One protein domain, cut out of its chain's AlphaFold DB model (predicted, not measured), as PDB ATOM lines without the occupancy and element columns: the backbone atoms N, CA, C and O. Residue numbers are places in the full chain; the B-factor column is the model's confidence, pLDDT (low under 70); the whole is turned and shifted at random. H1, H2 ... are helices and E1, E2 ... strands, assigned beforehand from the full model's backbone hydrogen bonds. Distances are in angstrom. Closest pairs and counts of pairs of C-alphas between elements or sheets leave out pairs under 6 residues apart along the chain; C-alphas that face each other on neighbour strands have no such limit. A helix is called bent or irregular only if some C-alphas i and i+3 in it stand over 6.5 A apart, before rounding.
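AT A GLANCE: This is residues 5 to 144 of the 145 residues of an uncharacterized protein of Fibrobacter sp. UWB13 (UniProt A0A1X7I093). A strongly twisted, curled sheet of five strands has H4 packed on one face near its E4 and E5 edge, while H2 touches H4 and H1 touches H2. The kinked helix H3 meets H4 in a corner and, with the long link before it, reaches away from the sheet. The printed part has 140 residues with four named helices and five named strands, in the order E1 H1 H2 H3 E2 H4 E3 E4 E5. The sheet runs E2 E1 E3 E4 E5, all antiparallel, and the class is mixed, helices and strands. The whole is compact, with a radius of gyration of the C-alphas of 15.7 A and spans of 46 by 40 by 34 A.

HOW THE PARTS SIT: E1, residues 5 to 10, is an inner strand with antiparallel neighbours E2, residues 92 to 98, and E3, residues 117 to 122. N 7 and O 95 are 2.8 A apart, N 8 and O 119 2.8 A, both within hydrogen-bond range. H1, residues 13 to 23, is only just not on the sheet, with 4 pairs of C-alphas within 10 A. H2, residues 32 to 35, touches H1; their closest C-alphas, Tyr 23 and Leu 34, are 5.2 A apart. H3, residues 53 to 69, touches H4, residues 103 to 111, only at their ends, with residues 68 to 69 alone; the closest C-alphas, Asn 68 and Lys 104, are 5.9 A apart. H2 touches H4, the closest C-alphas being Val 35 and Val 105 at 6.4 A. H4 is on the sheet at a height of 6.0 A. E2, H4 and E3 form a split strand-helix-strand unit, two strands running the same way with E1 between them, its crossover right-handed. E3, E4, residues 126 to 133, and E5, residues 136 to 142, form a meander, each strand the antiparallel neighbour of the one before; N 120 and O 128 are 2.8 A apart, N 131 and O 138 2.9 A. Every O i to N i+4 pair is within hydrogen-bond range in H1 and H4, and 11 of 13 in H3; H2 is too short for one.

IN THESE COORDINATES: E1 begins at C-alpha 5, (33.892, 4.534, 20.679). H3 measures 23.9 A, E4 22.8 A and E2 20.3 A from first to last C-alpha. H3 is irregular, C-alphas 54 and 57 being 8.6 A apart. E5 ends at C-alpha 142, (24.671, -2.807, 26.981).

THE WHOLE: The C-alphas of Glu 13 and Asp 53, the two farthest apart, are 47.7 A apart. The printed part has no cut. The links H2 to H3 and H3 to E2 are long. Mean pLDDT of the printed part is 73.6; residues 43 to 57 and 72 to 91 are among those under 70.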
ATOM      1  N   VAL A   5      33.893   5.922  20.222       77.81
ATOM      2  CA  VAL A   5      33.892   4.534  20.679       77.81
ATOM      3  C   VAL A   5      35.334   4.117  20.943       77.81
ATOM      4  O   VAL A   5      36.155   4.037  20.032       77.81
ATOM      5  N   THR A   6      35.656   3.842  22.203       82.38
ATOM      6  CA  THR A   6      36.918   3.190  22.563       82.38
ATOM      7  C   THR A   6      36.711   1.689  22.484       82.38
ATOM      8  O   THR A   6      35.875   1.148  23.198       82.38
ATOM      9  N   THR A   7      37.474   1.019  21.630       80.69
ATOM     10  CA  THR A   7      37.540  -0.440  21.573       80.69
ATOM     11  C   THR A   7      38.774  -0.900  22.321       80.69
ATOM     12  O   THR A   7      39.872  -0.419  22.057       80.69
ATOM     13  N   THR A   8      38.603  -1.850  23.228       83.31
ATOM     14  CA  THR A   8      39.691  -2.548  23.904       83.31
ATOM     15  C   THR A   8      39.679  -4.003  23.479       83.31
ATOM     16  O   THR A   8      38.644  -4.653  23.567       83.31
ATOM     17  N   ILE A   9      40.825  -4.507  23.039       84.38
ATOM     18  CA  ILE A   9      41.079  -5.920  22.796       84.38
ATOM     19  C   ILE A   9      41.846  -6.516  23.980       84.38
ATOM     20  O   ILE A   9      42.815  -5.928  24.472       84.38
ATOM     21  N   TRP A  10      41.415  -7.697  24.411       83.25
ATOM     22  CA  TRP A  10      42.044  -8.487  25.464       83.25
ATOM     23  C   TRP A  10      42.551  -9.803  24.893       83.25
ATOM     24  O   TRP A  10      41.846 -10.483  24.148       83.25
ATOM     25  N   MET A  11      43.780 -10.166  25.238       85.88
ATOM     26  CA  MET A  11      44.488 -11.326  24.710       85.88
ATOM     27  C   MET A  11      45.263 -12.025  25.824       85.88
ATOM     28  O   MET A  11      45.793 -11.387  26.732       85.88
ATOM     29  N   ASN A  12      45.374 -13.350  25.730       82.19
ATOM     30  CA  ASN A  12      46.318 -14.097  26.558       82.19
ATOM     31  C   ASN A  12      47.761 -13.916  26.044       82.19
ATOM     32  O   ASN A  12      47.978 -13.443  24.931       82.19
ATOM     33  N   GLU A  13      48.750 -14.341  26.831       80.50
ATOM     34  CA  GLU A  13      50.177 -14.167  26.510       80.50
ATOM     35  C   GLU A  13      50.579 -14.763  25.146       80.50
ATOM     36  O   GLU A  13      51.307 -14.137  24.379       80.50
ATOM     37  N   GLU A  14      50.045 -15.936  24.791       83.88
ATOM     38  CA  GLU A  14      50.282 -16.563  23.483       83.88
ATOM     39  C   GLU A  14      49.798 -15.671  22.324       83.88
ATOM     40  O   GLU A  14      50.524 -15.451  21.351       83.88
ATOM     41  N   ASN A  15      48.589 -15.114  22.441       86.31
ATOM     42  CA  ASN A  15      48.018 -14.236  21.423       86.31
ATOM     43  C   ASN A  15      48.675 -12.857  21.413       86.31
ATOM     44  O   ASN A  15      48.752 -12.259  20.347       86.31
ATOM     45  N   VAL A  16      49.215 -12.379  22.537       81.75
ATOM     46  CA  VAL A  16      50.025 -11.151  22.578       81.75
ATOM     47  C   VAL A  16      51.280 -11.302  21.735       81.75
ATOM     48  O   VAL A  16      51.549 -10.458  20.885       81.75
ATOM     49  N   HIS A  17      52.030 -12.391  21.916       81.62
ATOM     50  CA  HIS A  17      53.219 -12.637  21.100       81.62
ATOM     51  C   HIS A  17      52.863 -12.773  19.621       81.62
ATOM     52  O   HIS A  17      53.534 -12.196  18.767       81.62
ATOM     53  N   LYS A  18      51.775 -13.486  19.306       86.88
ATOM     54  CA  LYS A  18      51.285 -13.597  17.929       86.88
ATOM     55  C   LYS A  18      50.880 -12.236  17.353       86.88
ATOM     56  O   LYS A  18      51.232 -11.939  16.218       86.88
ATOM     57  N   PHE A  19      50.191 -11.407  18.131       85.81
ATOM     58  CA  PHE A  19      49.762 -10.067  17.739       85.81
ATOM     59  C   PHE A  19      50.957  -9.163  17.432       85.81
ATOM     60  O   PHE A  19      50.992  -8.558  16.366       85.81
ATOM     61  N   ILE A  20      51.954  -9.119  18.320       79.81
ATOM     62  CA  ILE A  20      53.178  -8.329  18.118       79.81
ATOM     63  C   ILE A  20      53.928  -8.820  16.876       79.81
ATOM     64  O   ILE A  20      54.341  -8.011  16.058       79.81
ATOM     65  N   ASN A  21      54.057 -10.135  16.686       84.00
ATOM     66  CA  ASN A  21      54.747 -10.685  15.517       84.00
ATOM     67  C   ASN A  21      54.041 -10.365  14.191       84.00
ATOM     68  O   ASN A  21      54.700 -10.282  13.158       84.00
ATOM     69  N   LEU A  22      52.711 -10.246  14.202       86.44
ATOM     70  CA  LEU A  22      51.928  -9.940  13.005       86.44
ATOM     71  C   LEU A  22      51.844  -8.435  12.727       86.44
ATOM     72  O   LEU A  22      51.883  -8.038  11.566       86.44
ATOM     73  N   TYR A  23      51.697  -7.615  13.770       84.06
ATOM     74  CA  TYR A  23      51.272  -6.217  13.639       84.06
ATOM     75  C   TYR A  23      52.027  -5.224  14.530       84.06
ATOM     76  O   TYR A  23      51.656  -4.054  14.575       84.06
ATOM     77  N   GLY A  24      53.012  -5.674  15.298       74.00
ATOM     78  CA  GLY A  24      53.862  -4.802  16.097       74.00
ATOM     79  C   GLY A  24      55.055  -4.293  15.290       74.00
ATOM     80  O   GLY A  24      55.592  -5.000  14.441       74.00
ATOM     81  N   GLU A  25      55.491  -3.075  15.590       70.50
ATOM     82  CA  GLU A  25      56.792  -2.546  15.169       70.50
ATOM     83  C   GLU A  25      57.837  -2.704  16.287       70.50
ATOM     84  O   GLU A  25      57.493  -2.994  17.438       70.50
ATOM     85  N   ASP A  26      59.111  -2.437  15.968       59.59
ATOM     86  CA  ASP A  26      60.301  -2.647  16.820       59.59
ATOM     87  C   ASP A  26      60.301  -1.907  18.184       59.59
ATOM     88  O   ASP A  26      61.260  -2.012  18.943       59.59
ATOM     89  N   ASN A  27      59.224  -1.206  18.553       59.34
ATOM     90  CA  ASN A  27      59.074  -0.477  19.818       59.34
ATOM     91  C   ASN A  27      57.754  -0.767  20.563       59.34
ATOM     92  O   ASN A  27      57.374  -0.011  21.456       59.34
ATOM     93  N   GLY A  28      57.028  -1.831  20.198       55.16
ATOM     94  CA  GLY A  28      55.728  -2.148  20.811       55.16
ATOM     95  C   GLY A  28      54.601  -1.199  20.389       55.16
ATOM     96  O   GLY A  28      53.578  -1.113  21.069       55.16
ATOM     97  N   ILE A  29      54.808  -0.491  19.276       64.00
ATOM     98  CA  ILE A  29      53.807   0.330  18.595       64.00
ATOM     99  C   ILE A  29      53.023  -0.581  17.650       64.00
ATOM    100  O   ILE A  29      53.580  -1.499  17.050       64.00
ATOM    101  N   PHE A  30      51.729  -0.329  17.525       70.50
ATOM    102  CA  PHE A  30      50.852  -0.976  16.559       70.50
ATOM    103  C   PHE A  30      50.107   0.099  15.785       70.50
ATOM    104  O   PHE A  30      49.706   1.108  16.360       70.50
ATOM    105  N   SER A  31      49.853  -0.170  14.509       72.31
ATOM    106  CA  SER A  31      49.025   0.671  13.654       72.31
ATOM    107  C   SER A  31      47.983  -0.174  12.929       72.31
ATOM    108  O   SER A  31      48.257  -1.293  12.493       72.31
ATOM    109  N   LEU A  32      46.793   0.393  12.708       77.00
ATOM    110  CA  LEU A  32      45.763  -0.236  11.872       77.00
ATOM    111  C   LEU A  32      46.247  -0.518  10.443       77.00
ATOM    112  O   LEU A  32      45.766  -1.465   9.817       77.00
ATOM    113  N   SER A  33      47.230   0.245   9.951       78.75
ATOM    114  CA  SER A  33      47.862   0.009   8.649       78.75
ATOM    115  C   SER A  33      48.663  -1.291   8.579       78.75
ATOM    116  O   SER A  33      48.898  -1.782   7.478       78.75
ATOM    117  N   LEU A  34      49.053  -1.873   9.714       80.62
ATOM    118  CA  LEU A  34      49.727  -3.173   9.753       80.62
ATOM    119  C   LEU A  34      48.726  -4.331   9.674       80.62
ATOM    120  O   LEU A  34      49.057  -5.391   9.151       80.62
ATOM    121  N   VAL A  35      47.482  -4.118  10.118       86.00
ATOM    122  CA  VAL A  35      46.400  -5.110   9.995       86.00
ATOM    123  C   VAL A  35      45.777  -5.067   8.603       86.00
ATOM    124  O   VAL A  35      45.650  -6.092   7.931       86.00
ATOM    125  N   ILE A  36      45.371  -3.873   8.166       87.44
ATOM    126  CA  ILE A  36      44.794  -3.638   6.842       87.44
ATOM    127  C   ILE A  36      45.565  -2.477   6.206       87.44
ATOM    128  O   ILE A  36      45.283  -1.323   6.530       87.44
ATOM    129  N   PRO A  37      46.535  -2.752   5.317       85.94
ATOM    130  CA  PRO A  37      47.376  -1.716   4.735       85.94
ATOM    131  C   PRO A  37      46.612  -0.863   3.731       85.94
ATOM    132  O   PRO A  37      45.810  -1.366   2.943       85.94
ATOM    133  N   GLU A  38      46.911   0.435   3.741       83.44
ATOM    134  CA  GLU A  38      46.455   1.340   2.692       83.44
ATOM    135  C   GLU A  38      47.031   0.908   1.333       83.44
ATOM    136  O   GLU A  38      48.157   0.395   1.262       83.44
ATOM    137  N   PRO A  39      46.295   1.118   0.232       82.00
ATOM    138  CA  PRO A  39      46.823   0.862  -1.096       82.00
ATOM    139  C   PRO A  39      48.021   1.777  -1.392       82.00
ATOM    140  O   PRO A  39      48.043   2.954  -1.034       82.00
ATOM    141  N   LYS A  40      49.028   1.222  -2.078       79.56
ATOM    142  CA  LYS A  40      50.228   1.968  -2.497       79.56
ATOM    143  C   LYS A  40      49.928   3.003  -3.581       79.56
ATOM    144  O   LYS A  40      50.637   3.997  -3.689       79.56
ATOM    145  N   GLU A  41      48.885   2.757  -4.369       78.62
ATOM    146  CA  GLU A  41      48.423   3.619  -5.450       78.62
ATOM    147  C   GLU A  41      46.909   3.801  -5.327       78.62
ATOM    148  O   GLU A  41      46.175   2.834  -5.117       78.62
ATOM    149  N   TRP A  42      46.454   5.046  -5.445       74.31
ATOM    150  CA  TRP A  42      45.042   5.408  -5.374       74.31
ATOM    151  C   TRP A  42      44.524   5.583  -6.795       74.31
ATOM    152  O   TRP A  42      45.078   6.368  -7.563       74.31
ATOM    153  N   THR A  43      43.489   4.829  -7.155       69.31
ATOM    154  CA  THR A  43      42.858   4.919  -8.477       69.31
ATOM    155  C   THR A  43      41.387   5.269  -8.326       69.31
ATOM    156  O   THR A  43      40.737   4.852  -7.367       69.31
ATOM    157  N   ASN A  44      40.840   5.995  -9.298       63.03
ATOM    158  CA  ASN A  44      39.449   6.453  -9.253       63.03
ATOM    159  C   ASN A  44      38.452   5.282  -9.304       63.03
ATOM    160  O   ASN A  44      37.334   5.401  -8.818       63.03
ATOM    161  N   GLU A  45      38.870   4.121  -9.818       64.12
ATOM    162  CA  GLU A  45      38.072   2.887  -9.832       64.12
ATOM    163  C   GLU A  45      37.870   2.280  -8.435       64.12
ATOM    164  O   GLU A  45      36.907   1.546  -8.214       64.12
ATOM    165  N   MET A  46      38.742   2.600  -7.473       61.84
ATOM    166  CA  MET A  46      38.630   2.118  -6.093       61.84
ATOM    167  C   MET A  46      37.525   2.830  -5.298       61.84
ATOM    168  O   MET A  46      37.237   2.419  -4.175       61.84
ATOM    169  N   PHE A  47      36.887   3.871  -5.858       63.81
ATOM    170  CA  PHE A  47      35.921   4.705  -5.141       63.81
ATOM    171  C   PHE A  47      34.665   4.999  -5.960       63.81
ATOM    172  O   PHE A  47      34.710   5.616  -7.016       63.81
ATOM    173  N   SER A  48      33.495   4.664  -5.412       52.56
ATOM    174  CA  SER A  48      32.214   5.154  -5.932       52.56
ATOM    175  C   SER A  48      31.829   6.469  -5.237       52.56
ATOM    176  O   SER A  48      31.309   6.436  -4.118       52.56
ATOM    177  N   GLY A  49      32.120   7.633  -5.830       58.72
ATOM    178  CA  GLY A  49      31.626   8.938  -5.355       58.72
ATOM    179  C   GLY A  49      32.493  10.143  -5.735       58.72
ATOM    180  O   GLY A  49      33.655   9.982  -6.092       58.72
ATOM    181  N   ASP A  50      31.921  11.342  -5.613       58.38
ATOM    182  CA  ASP A  50      32.564  12.608  -5.987       58.38
ATOM    183  C   ASP A  50      33.507  13.104  -4.873       58.38
ATOM    184  O   ASP A  50      33.073  13.709  -3.891       58.38
ATOM    185  N   CYS A  51      34.813  12.863  -5.013       62.25
ATOM    186  CA  CYS A  51      35.823  13.627  -4.281       62.25
ATOM    187  C   CYS A  51      36.134  14.906  -5.077       62.25
ATOM    188  O   CYS A  51      36.404  14.811  -6.270       62.25
ATOM    189  N   PRO A  52      36.119  16.106  -4.473       61.09
ATOM    190  CA  PRO A  52      36.476  17.320  -5.200       61.09
ATOM    191  C   PRO A  52      37.941  17.258  -5.663       61.09
ATOM    192  O   PRO A  52      38.830  17.048  -4.835       61.09
ATOM    193  N   ASP A  53      38.194  17.511  -6.955       58.47
ATOM    194  CA  ASP A  53      39.489  17.346  -7.656       58.47
ATOM    195  C   ASP A  53      40.720  17.907  -6.914       58.47
ATOM    196  O   ASP A  53      41.839  17.428  -7.061       58.47
ATOM    197  N   ARG A  54      40.545  18.945  -6.082       49.88
ATOM    198  CA  ARG A  54      41.645  19.579  -5.328       49.88
ATOM    199  C   ARG A  54      42.091  18.818  -4.074       49.88
ATOM    200  O   ARG A  54      43.088  19.204  -3.471       49.88
ATOM    201  N   LEU A  55      41.362  17.781  -3.662       55.88
ATOM    202  CA  LEU A  55      41.629  16.976  -2.466       55.88
ATOM    203  C   LEU A  55      41.527  15.472  -2.751       55.88
ATOM    204  O   LEU A  55      41.380  14.699  -1.808       55.88
ATOM    205  N   GLU A  56      41.599  15.059  -4.020       60.78
ATOM    206  CA  GLU A  56      41.300  13.696  -4.482       60.78
ATOM    207  C   GLU A  56      42.009  12.633  -3.626       60.78
ATOM    208  O   GLU A  56      41.346  11.825  -2.983       60.78
ATOM    209  N   ASN A  57      43.334  12.729  -3.455       66.50
ATOM    210  CA  ASN A  57      44.106  11.786  -2.633       66.50
ATOM    211  C   ASN A  57      43.732  11.807  -1.144       66.50
ATOM    212  O   ASN A  57      43.602  10.752  -0.532       66.50
ATOM    213  N   THR A  58      43.530  12.982  -0.546       70.88
ATOM    214  CA  THR A  58      43.168  13.093   0.878       70.88
ATOM    215  C   THR A  58      41.758  12.564   1.139       70.88
ATOM    216  O   THR A  58      41.528  11.864   2.122       70.88
ATOM    217  N   CYS A  59      40.820  12.865   0.242       73.00
ATOM    218  CA  CYS A  59      39.430  12.427   0.303       73.00
ATOM    219  C   CYS A  59      39.305  10.913   0.081       73.00
ATOM    220  O   CYS A  59      38.672  10.231   0.889       73.00
ATOM    221  N   MET A  60      39.968  10.372  -0.948       73.81
ATOM    222  CA  MET A  60      40.032   8.930  -1.208       73.81
ATOM    223  C   MET A  60      40.643   8.179  -0.020       73.81
ATOM    224  O   MET A  60      40.081   7.183   0.439       73.81
ATOM    225  N   ARG A  61      41.738   8.706   0.544       77.12
ATOM    226  CA  ARG A  61      42.392   8.135   1.727       77.12
ATOM    227  C   ARG A  61      41.475   8.125   2.942       77.12
ATOM    228  O   ARG A  61      41.313   7.085   3.573       77.12
ATOM    229  N   ALA A  62      40.826   9.249   3.245       74.56
ATOM    230  CA  ALA A  62      39.881   9.340   4.355       74.56
ATOM    231  C   ALA A  62      38.711   8.357   4.191       74.56
ATOM    232  O   ALA A  62      38.381   7.634   5.126       74.56
ATOM    233  N   LYS A  63      38.140   8.266   2.985       75.06
ATOM    234  CA  LYS A  63      37.032   7.354   2.692       75.06
ATOM    235  C   LYS A  63      37.428   5.888   2.841       75.06
ATOM    236  O   LYS A  63      36.739   5.140   3.528       75.06
ATOM    237  N   TRP A  64      38.552   5.482   2.254       81.69
ATOM    238  CA  TRP A  64      39.048   4.112   2.383       81.69
ATOM    239  C   TRP A  64      39.329   3.745   3.839       81.69
ATOM    240  O   TRP A  64      38.977   2.647   4.272       81.69
ATOM    241  N   ARG A  65      39.922   4.665   4.611       80.62
ATOM    242  CA  ARG A  65      40.141   4.473   6.049       80.62
ATOM    243  C   ARG A  65      38.819   4.290   6.773       80.62
ATOM    244  O   ARG A  65      38.674   3.300   7.471       80.62
ATOM    245  N   THR A  66      37.827   5.148   6.548       77.19
ATOM    246  CA  THR A  66      36.492   4.970   7.139       77.19
ATOM    247  C   THR A  66      35.900   3.602   6.805       77.19
ATOM    248  O   THR A  66      35.381   2.917   7.684       77.19
ATOM    249  N   GLU A  67      36.019   3.161   5.555       81.06
ATOM    250  CA  GLU A  67      35.468   1.885   5.109       81.06
ATOM    251  C   GLU A  67      36.209   0.662   5.658       81.06
ATOM    252  O   GLU A  67      35.591  -0.398   5.729       81.06
ATOM    253  N   ASN A  68      37.500   0.758   6.001       83.19
ATOM    254  CA  ASN A  68      38.339  -0.392   6.384       83.19
ATOM    255  C   ASN A  68      38.790  -0.389   7.846       83.19
ATOM    256  O   ASN A  68      38.914  -1.446   8.458       83.19
ATOM    257  N   TRP A  69      39.007   0.787   8.410       81.75
ATOM    258  CA  TRP A  69      39.456   1.027   9.778       81.75
ATOM    259  C   TRP A  69      38.369   1.646  10.656       81.75
ATOM    260  O   TRP A  69      38.605   1.846  11.840       81.75
ATOM    261  N   GLY A  70      37.199   1.974  10.102       76.75
ATOM    262  CA  GLY A  70      36.234   2.844  10.770       76.75
ATOM    263  C   GLY A  70      36.673   4.311  10.733       76.75
ATOM    264  O   GLY A  70      37.779   4.655  10.311       76.75
ATOM    265  N   THR A  71      35.790   5.215  11.146       71.31
ATOM    266  CA  THR A  71      36.141   6.636  11.251       71.31
ATOM    267  C   THR A  71      37.097   6.802  12.427       71.31
ATOM    268  O   THR A  71      36.697   6.620  13.564       71.31
ATOM    269  N   VAL A  72      38.370   7.104  12.206       59.50
ATOM    270  CA  VAL A  72      39.315   7.308  13.315       59.50
ATOM    271  C   VAL A  72      39.108   8.716  13.877       59.50
ATOM    272  O   VAL A  72      39.194   9.690  13.132       59.50
ATOM    273  N   THR A  73      38.818   8.854  15.174       51.94
ATOM    274  CA  THR A  73      38.739  10.183  15.806       51.94
ATOM    275  C   THR A  73      40.146  10.770  15.934       51.94
ATOM    276  O   THR A  73      40.970  10.204  16.647       51.94
ATOM    277  N   GLU A  74      40.409  11.928  15.323       44.28
ATOM    278  CA  GLU A  74      41.686  12.681  15.374       44.28
ATOM    279  C   GLU A  74      42.127  13.139  16.792       44.28
ATOM    280  O   GLU A  74      43.080  13.900  16.946       44.28
ATOM    281  N   ALA A  75      41.453  12.708  17.863       31.47
ATOM    282  CA  ALA A  75      41.523  13.337  19.183       31.47
ATOM    283  C   ALA A  75      42.648  12.850  20.117       31.47
ATOM    284  O   ALA A  75      42.689  13.281  21.269       31.47
ATOM    285  N   ILE A  76      43.600  12.031  19.660       34.31
ATOM    286  CA  ILE A  76      44.838  11.782  20.418       34.31
ATOM    287  C   ILE A  76      46.042  11.951  19.489       34.31
ATOM    288  O   ILE A  76      46.592  10.992  18.973       34.31
ATOM    289  N   GLY A  77      46.442  13.211  19.289       28.95
ATOM    290  CA  GLY A  77      47.820  13.582  18.963       28.95
ATOM    291  C   GLY A  77      48.438  12.910  17.738       28.95
ATOM    292  O   GLY A  77      49.536  12.382  17.851       28.95
ATOM    293  N   ILE A  78      47.791  12.999  16.575       34.22
ATOM    294  CA  ILE A  78      48.415  12.629  15.299       34.22
ATOM    295  C   ILE A  78      49.433  13.721  14.934       34.22
ATOM    296  O   ILE A  78      49.122  14.706  14.264       34.22
ATOM    297  N   LYS A  79      50.665  13.562  15.411       30.55
ATOM    298  CA  LYS A  79      51.835  13.940  14.623       30.55
ATOM    299  C   LYS A  79      52.322  12.645  13.999       30.55
ATOM    300  O   LYS A  79      52.965  11.865  14.679       30.55
ATOM    301  N   ASP A  80      51.962  12.472  12.737       32.97
ATOM    302  CA  ASP A  80      52.363  11.368  11.873       32.97
ATOM    303  C   ASP A  80      51.706  10.008  12.187       32.97
ATOM    304  O   ASP A  80      51.884   9.402  13.228       32.97
ATOM    305  N   GLU A  81      50.895   9.563  11.225       41.12
ATOM    306  CA  GLU A  81      50.717   8.158  10.839       41.12
ATOM    307  C   GLU A  81      50.497   7.102  11.939       41.12
ATOM    308  O   GLU A  81      51.361   6.283  12.208       41.12
ATOM    309  N   GLY A  82      49.270   6.991  12.452       39.00
ATOM    310  CA  GLY A  82      48.851   5.774  13.151       39.00
ATOM    311  C   GLY A  82      47.887   6.031  14.293       39.00
ATOM    312  O   GLY A  82      47.876   7.090  14.912       39.00
ATOM    313  N   LEU A  83      47.039   5.046  14.565       44.41
ATOM    314  CA  LEU A  83      46.401   4.928  15.870       44.41
ATOM    315  C   LEU A  83      47.480   4.440  16.835       44.41
ATOM    316  O   LEU A  83      47.689   3.237  16.941       44.41
ATOM    317  N   ASP A  84      48.179   5.369  17.483       43.81
ATOM    318  CA  ASP A  84      49.226   5.043  18.451       43.81
ATOM    319  C   ASP A  84      48.634   4.274  19.636       43.81
ATOM    320  O   ASP A  84      48.030   4.838  20.556       43.81
ATOM    321  N   LEU A  85      48.835   2.957  19.625       49.31
ATOM    322  CA  LEU A  85      48.606   2.115  20.784       49.31
ATOM    323  C   LEU A  85      49.691   2.383  21.823       49.31
ATOM    324  O   LEU A  85      50.860   2.047  21.635       49.31
ATOM    325  N   ARG A  86      49.295   2.967  22.954       49.03
ATOM    326  CA  ARG A  86      50.162   3.071  24.125       49.03
ATOM    327  C   ARG A  86      50.055   1.768  24.915       49.03
ATOM    328  O   ARG A  86      49.069   1.550  25.609       49.03
ATOM    329  N   GLU A  87      51.108   0.961  24.792       49.34
ATOM    330  CA  GLU A  87      51.456  -0.189  25.636       49.34
ATOM    331  C   GLU A  87      50.735  -1.527  25.331       49.34
ATOM    332  O   GLU A  87      49.678  -1.827  25.871       49.34
ATOM    333  N   ILE A  88      51.383  -2.406  24.544       55.69
ATOM    334  CA  ILE A  88      51.049  -3.849  24.418       55.69
ATOM    335  C   ILE A  88      51.588  -4.648  25.642       55.69
ATOM    336  O   ILE A  88      51.650  -5.876  25.656       55.69
ATOM    337  N   LEU A  89      52.015  -3.976  26.716       51.97
ATOM    338  CA  LEU A  89      52.590  -4.619  27.902       51.97
ATOM    339  C   LEU A  89      51.480  -4.945  28.907       51.97
ATOM    340  O   LEU A  89      51.310  -4.218  29.876       51.97
ATOM    341  N   SER A  90      50.678  -5.988  28.646       63.09
ATOM    342  CA  SER A  90      49.826  -6.695  29.647       63.09
ATOM    343  C   SER A  90      48.704  -7.564  29.050       63.09
ATOM    344  O   SER A  90      47.815  -7.990  29.784       63.09
ATOM    345  N   GLY A  91      48.689  -7.845  27.742       68.88
ATOM    346  CA  GLY A  91      47.538  -8.548  27.147       68.88
ATOM    347  C   GLY A  91      46.383  -7.644  26.753       68.88
ATOM    348  O   GLY A  91      45.293  -8.133  26.470       68.88
ATOM    349  N   LYS A  92      46.622  -6.333  26.701       74.25
ATOM    350  CA  LYS A  92      45.620  -5.329  26.368       74.25
ATOM    351  C   LYS A  92      46.105  -4.430  25.240       74.25
ATOM    352  O   LYS A  92      47.265  -4.036  25.213       74.25
ATOM    353  N   ALA A  93      45.190  -4.071  24.350       74.06
ATOM    354  CA  ALA A  93      45.370  -2.987  23.396       74.06
ATOM    355  C   ALA A  93      44.046  -2.220  23.246       74.06
ATOM    356  O   ALA A  93      42.990  -2.830  23.144       74.06
ATOM    357  N   SER A  94      44.069  -0.887  23.250       73.69
ATOM    358  CA  SER A  94      42.884  -0.046  23.029       73.69
ATOM    359  C   SER A  94      43.065   0.985  21.906       73.69
ATOM    360  O   SER A  94      44.081   1.668  21.842       73.69
ATOM    361  N   PHE A  95      42.054   1.173  21.064       73.56
ATOM    362  CA  PHE A  95      42.034   2.198  20.015       73.56
ATOM    363  C   PHE A  95      40.666   2.889  19.950       73.56
ATOM    364  O   PHE A  95      39.670   2.372  20.461       73.56
ATOM    365  N   GLN A  96      40.612   4.075  19.342       74.12
ATOM    366  CA  GLN A  96      39.408   4.908  19.301       74.12
ATOM    367  C   GLN A  96      38.917   5.131  17.872       74.12
ATOM    368  O   GLN A  96      39.680   5.513  16.985       74.12
ATOM    369  N   THR A  97      37.620   4.924  17.672       72.06
ATOM    370  CA  THR A  97      36.901   5.181  16.422       72.06
ATOM    371  C   THR A  97      35.667   6.041  16.692       72.06
ATOM    372  O   THR A  97      35.247   6.215  17.832       72.06
ATOM    373  N   SER A  98      35.081   6.628  15.653       73.56
ATOM    374  CA  SER A  98      33.799   7.316  15.704       73.56
ATOM    375  C   SER A  98      32.682   6.341  15.373       73.56
ATOM    376  O   SER A  98      32.795   5.536  14.447       73.56
ATOM    377  N   ASP A  99      31.591   6.481  16.113       73.00
ATOM    378  CA  ASP A  99      30.267   5.886  15.965       73.00
ATOM    379  C   ASP A  99      30.199   4.358  16.104       73.00
ATOM    380  O   ASP A  99      29.255   3.844  16.702       73.00
ATOM    381  N   THR A 100      31.186   3.616  15.601       76.12
ATOM    382  CA  THR A 100      31.195   2.148  15.584       76.12
ATOM    383  C   THR A 100      32.595   1.578  15.816       76.12
ATOM    384  O   THR A 100      33.583   2.219  15.445       76.12
ATOM    385  N   PRO A 101      32.714   0.370  16.396       80.31
ATOM    386  CA  PRO A 101      33.982  -0.356  16.434       80.31
ATOM    387  C   PRO A 101      34.494  -0.684  15.017       80.31
ATOM    388  O   PRO A 101      33.686  -0.897  14.109       80.31
ATOM    389  N   PRO A 102      35.815  -0.810  14.798       83.31
ATOM    390  CA  PRO A 102      36.392  -1.112  13.492       83.31
ATOM    391  C   PRO A 102      36.253  -2.597  13.147       83.31
ATOM    392  O   PRO A 102      37.198  -3.382  13.230       83.31
ATOM    393  N   ALA A 103      35.046  -2.978  12.735       86.38
ATOM    394  CA  ALA A 103      34.657  -4.359  12.472       86.38
ATOM    395  C   ALA A 103      35.652  -5.112  11.574       86.38
ATOM    396  O   ALA A 103      36.117  -6.185  11.947       86.38
ATOM    397  N   LYS A 104      36.048  -4.529  10.435       89.06
ATOM    398  CA  LYS A 104      36.957  -5.177   9.475       89.06
ATOM    399  C   LYS A 104      38.351  -5.446  10.038       89.06
ATOM    400  O   LYS A 104      38.941  -6.471   9.710       89.06
ATOM    401  N   VAL A 105      38.870  -4.559  10.889       88.25
ATOM    402  CA  VAL A 105      40.156  -4.772  11.574       88.25
ATOM    403  C   VAL A 105      40.049  -6.015  12.453       88.25
ATOM    404  O   VAL A 105      40.865  -6.924  12.335       88.25
ATOM    405  N   LEU A 106      38.996  -6.099  13.270       89.44
ATOM    406  CA  LEU A 106      38.762  -7.233  14.164       89.44
ATOM    407  C   LEU A 106      38.522  -8.537  13.381       89.44
ATOM    408  O   LEU A 106      39.053  -9.586  13.741       89.44
ATOM    409  N   GLU A 107      37.780  -8.478  12.273       93.19
ATOM    410  CA  GLU A 107      37.580  -9.615  11.364       93.19
ATOM    411  C   GLU A 107      38.900 -10.105  10.764       93.19
ATOM    412  O   GLU A 107      39.152 -11.310  10.759       93.19
ATOM    413  N   LYS A 108      39.764  -9.190  10.303       93.62
ATOM    414  CA  LYS A 108      41.084  -9.536   9.761       93.62
ATOM    415  C   LYS A 108      41.981 -10.166  10.821       93.62
ATOM    416  O   LYS A 108      42.605 -11.186  10.548       93.62
ATOM    417  N   MET A 109      41.997  -9.614  12.034       90.94
ATOM    418  CA  MET A 109      42.755 -10.182  13.149       90.94
ATOM    419  C   MET A 109      42.319 -11.616  13.457       90.94
ATOM    420  O   MET A 109      43.162 -12.502  13.583       90.94
ATOM    421  N   ALA A 110      41.010 -11.867  13.518       92.38
ATOM    422  CA  ALA A 110      40.480 -13.209  13.729       92.38
ATOM    423  C   ALA A 110      40.769 -14.155  12.547       92.38
ATOM    424  O   ALA A 110      41.020 -15.339  12.762       92.38
ATOM    425  N   ALA A 111      40.762 -13.651  11.307       94.25
ATOM    426  CA  ALA A 111      41.134 -14.424  10.120       94.25
ATOM    427  C   ALA A 111      42.615 -14.843  10.126       94.25
ATOM    428  O   ALA A 111      42.941 -15.920   9.630       94.25
ATOM    429  N   ASP A 112      43.481 -14.051  10.759       94.06
ATOM    430  CA  ASP A 112      44.887 -14.393  11.014       94.06
ATOM    431  C   ASP A 112      45.066 -15.281  12.262       94.06
ATOM    432  O   ASP A 112      46.174 -15.469  12.778       94.06
ATOM    433  N   ASP A 113      43.968 -15.882  12.733       92.31
ATOM    434  CA  ASP A 113      43.911 -16.845  13.831       92.31
ATOM    435  C   ASP A 113      44.344 -16.235  15.184       92.31
ATOM    436  O   ASP A 113      44.901 -16.913  16.047       92.31
ATOM    437  N   LEU A 114      44.110 -14.934  15.390       90.44
ATOM    438  CA  LEU A 114      44.186 -14.334  16.724       90.44
ATOM    439  C   LEU A 114      42.902 -14.592  17.505       90.44
ATOM    440  O   LEU A 114      41.793 -14.386  17.012       90.44
ATOM    441  N   LYS A 115      43.068 -14.991  18.765       89.88
ATOM    442  CA  LYS A 115      41.989 -15.154  19.737       89.88
ATOM    443  C   LYS A 115      42.039 -13.995  20.719       89.88
ATOM    444  O   LYS A 115      43.048 -13.789  21.393       89.88
ATOM    445  N   PHE A 116      40.945 -13.252  20.792       88.56
ATOM    446  CA  PHE A 116      40.818 -12.075  21.638       88.56
ATOM    447  C   PHE A 116      39.363 -11.881  22.072       88.56
ATOM    448  O   PHE A 116      38.436 -12.379  21.428       88.56
ATOM    449  N   GLU A 117      39.182 -11.130  23.148       89.12
ATOM    450  CA  GLU A 117      37.896 -10.590  23.586       89.12
ATOM    451  C   GLU A 117      37.878  -9.085  23.328       89.12
ATOM    452  O   GLU A 117      38.939  -8.459  23.249       89.12
ATOM    453  N   THR A 118      36.695  -8.495  23.156       88.38
ATOM    454  CA  THR A 118      36.579  -7.055  22.907       88.38
ATOM    455  C   THR A 118      35.547  -6.400  23.797       88.38
ATOM    456  O   THR A 118      34.394  -6.839  23.793       88.38
ATOM    457  N   ASP A 119      35.950  -5.295  24.415       87.38
ATOM    458  CA  ASP A 119      35.079  -4.385  25.151       87.38
ATOM    459  C   ASP A 119      34.986  -3.039  24.432       87.38
ATOM    460  O   ASP A 119      35.970  -2.541  23.873       87.38
ATOM    461  N   PHE A 120      33.814  -2.418  24.498       85.19
ATOM    462  CA  PHE A 120      33.546  -1.095  23.951       85.19
ATOM    463  C   PHE A 120      33.111  -0.142  25.044       85.19
ATOM    464  O   PHE A 120      32.358  -0.511  25.940       85.19
ATOM    465  N   ILE A 121      33.550   1.104  24.922       82.12
ATOM    466  CA  ILE A 121      33.037   2.219  25.709       82.12
ATOM    467  C   ILE A 121      32.643   3.321  24.738       82.12
ATOM    468  O   ILE A 121      33.491   3.869  24.027       82.12
ATOM    469  N   ARG A 122      31.354   3.646  24.720       80.25
ATOM    470  CA  ARG A 122      30.745   4.700  23.919       80.25
ATOM    471  C   ARG A 122      30.354   5.861  24.838       80.25
ATOM    472  O   ARG A 122      29.607   5.696  25.795       80.25
ATOM    473  N   GLU A 123      30.955   7.029  24.597       71.56
ATOM    474  CA  GLU A 123      30.700   8.281  25.342       71.56
ATOM    475  C   GLU A 123      30.762   8.208  26.892       71.56
ATOM    476  O   GLU A 123      30.310   9.122  27.570       71.56
ATOM    477  N   SER A 124      31.455   7.218  27.471       65.94
ATOM    478  CA  SER A 124      31.652   6.988  28.926       65.94
ATOM    479  C   SER A 124      30.461   6.428  29.717       65.94
ATOM    480  O   SER A 124      30.622   6.200  30.913       65.94
ATOM    481  N   TRP A 125      29.303   6.195  29.098       70.88
ATOM    482  CA  TRP A 125      28.093   5.704  29.790       70.88
ATOM    483  C   TRP A 125      27.415   4.518  29.098       70.88
ATOM    484  O   TRP A 125      26.515   3.921  29.671       70.88
ATOM    485  N   GLU A 126      27.849   4.154  27.896       82.94
ATOM    486  CA  GLU A 126      27.395   2.952  27.207       82.94
ATOM    487  C   GLU A 126      28.602   2.019  27.059       82.94
ATOM    488  O   GLU A 126      29.658   2.419  26.554       82.94
ATOM    489  N   SER A 127      28.476   0.791  27.555       86.62
ATOM    490  CA  SER A 127      29.507  -0.236  27.403       86.62
ATOM    491  C   SER A 127      29.006  -1.335  26.482       86.62
ATOM    492  O   SER A 127      27.835  -1.362  26.126       86.62
ATOM    493  N   GLY A 128      29.878  -2.202  26.000       86.69
ATOM    494  CA  GLY A 128      29.443  -3.292  25.144       86.69
ATOM    495  C   GLY A 128      30.533  -4.309  24.931       86.69
ATOM    496  O   GLY A 128      31.698  -4.061  25.237       86.69
ATOM    497  N   THR A 129      30.160  -5.441  24.353       90.25
ATOM    498  CA  THR A 129      31.104  -6.508  24.018       90.25
ATOM    499  C   THR A 129      30.924  -6.973  22.584       90.25
ATOM    500  O   THR A 129      29.899  -6.742  21.930       90.25
ATOM    501  N   GLY A 130      31.968  -7.603  22.056       88.06
ATOM    502  CA  GLY A 130      32.025  -8.021  20.661       88.06
ATOM    503  C   GLY A 130      32.784  -9.318  20.473       88.06
ATOM    504  O   GLY A 130      33.571  -9.747  21.315       88.06
ATOM    505  N   LYS A 131      32.505  -9.983  19.352       90.31
ATOM    506  CA  LYS A 131      33.178 -11.217  18.948       90.31
ATOM    507  C   LYS A 131      33.088 -11.432  17.448       90.31
ATOM    508  O   LYS A 131      32.104 -11.065  16.809       90.31
ATOM    509  N   VAL A 132      34.085 -12.110  16.892       90.00
ATOM    510  CA  VAL A 132      34.040 -12.577  15.504       90.00
ATOM    511  C   VAL A 132      33.434 -13.978  15.463       90.00
ATOM    512  O   VAL A 132      33.924 -14.905  16.104       90.00
ATOM    513  N   LYS A 133      32.356 -14.149  14.695       88.00
ATOM    514  CA  LYS A 133      31.689 -15.436  14.468       88.00
ATOM    515  C   LYS A 133      31.530 -15.666  12.972       88.00
ATOM    516  O   LYS A 133      30.956 -14.838  12.271       88.00
ATOM    517  N   ASN A 134      32.006 -16.813  12.484       88.25
ATOM    518  CA  ASN A 134      31.977 -17.170  11.058       88.25
ATOM    519  C   ASN A 134      32.605 -16.083  10.160       88.25
ATOM    520  O   ASN A 134      32.040 -15.728   9.126       88.25
ATOM    521  N   GLY A 135      33.734 -15.509  10.593       85.31
ATOM    522  CA  GLY A 135      34.444 -14.450   9.867       85.31
ATOM    523  C   GLY A 135      33.754 -13.083   9.869       85.31
ATOM    524  O   GLY A 135      34.211 -12.193   9.167       85.31
ATOM    525  N   LYS A 136      32.666 -12.911  10.632       89.81
ATOM    526  CA  LYS A 136      31.959 -11.636  10.771       89.81
ATOM    527  C   LYS A 136      31.984 -11.144  12.202       89.81
ATOM    528  O   LYS A 136      31.686 -11.906  13.125       89.81
ATOM    529  N   PHE A 137      32.299  -9.875  12.382       88.69
ATOM    530  CA  PHE A 137      32.284  -9.237  13.680       88.69
ATOM    531  C   PHE A 137      30.846  -8.887  14.090       88.69
ATOM    532  O   PHE A 137      30.055  -8.360  13.310       88.69
ATOM    533  N   GLN A 138      30.493  -9.253  15.318       87.69
ATOM    534  CA  GLN A 138      29.187  -9.034  15.927       87.69
ATOM    535  C   GLN A 138      29.410  -8.335  17.263       87.69
ATOM    536  O   GLN A 138      30.210  -8.812  18.067       87.69
ATOM    537  N   TYR A 139      28.698  -7.237  17.503       86.81
ATOM    538  CA  TYR A 139      28.777  -6.475  18.745       86.81
ATOM    539  C   TYR A 139      27.393  -6.025  19.196       86.81
ATOM    540  O   TYR A 139      26.464  -5.928  18.392       86.81
ATOM    541  N   GLY A 140      27.281  -5.766  20.491       84.19
ATOM    542  CA  GLY A 140      26.130  -5.127  21.108       84.19
ATOM    543  C   GLY A 140      26.617  -4.119  22.135       84.19
ATOM    544  O   GLY A 140      27.708  -4.275  22.685       84.19
ATOM    545  N   PHE A 141      25.813  -3.088  22.350       82.19
ATOM    546  CA  PHE A 141      25.980  -2.194  23.480       82.19
ATOM    547  C   PHE A 141      24.970  -2.576  24.555       82.19
ATOM    548  O   PHE A 141      23.796  -2.810  24.259       82.19
ATOM    549  N   ASP A 142      25.460  -2.663  25.779       79.56
ATOM    550  CA  ASP A 142      24.671  -2.807  26.981       79.56
ATOM    551  C   ASP A 142      24.271  -1.390  27.409       79.56
ATOM    552  O   ASP A 142      25.112  -0.564  27.779       79.56
ATOM    553  N   SER A 143      22.981  -1.079  27.289       64.44
ATOM    554  CA  SER A 143      22.419   0.130  27.876       64.44
ATOM    555  C   SER A 143      22.077  -0.159  29.332       64.44
ATOM    556  O   SER A 143      21.263  -1.048  29.597       64.44
ATOM    557  N   ASP A 144      22.662   0.598  30.255       57.38
ATOM    558  CA  ASP A 144      22.187   0.652  31.635       57.38
ATOM    559  C   ASP A 144      20.791   1.318  31.632       57.38
ATOM    560  O   ASP A 144      20.683   2.545  31.661       57.38
TER     561      ASP A 144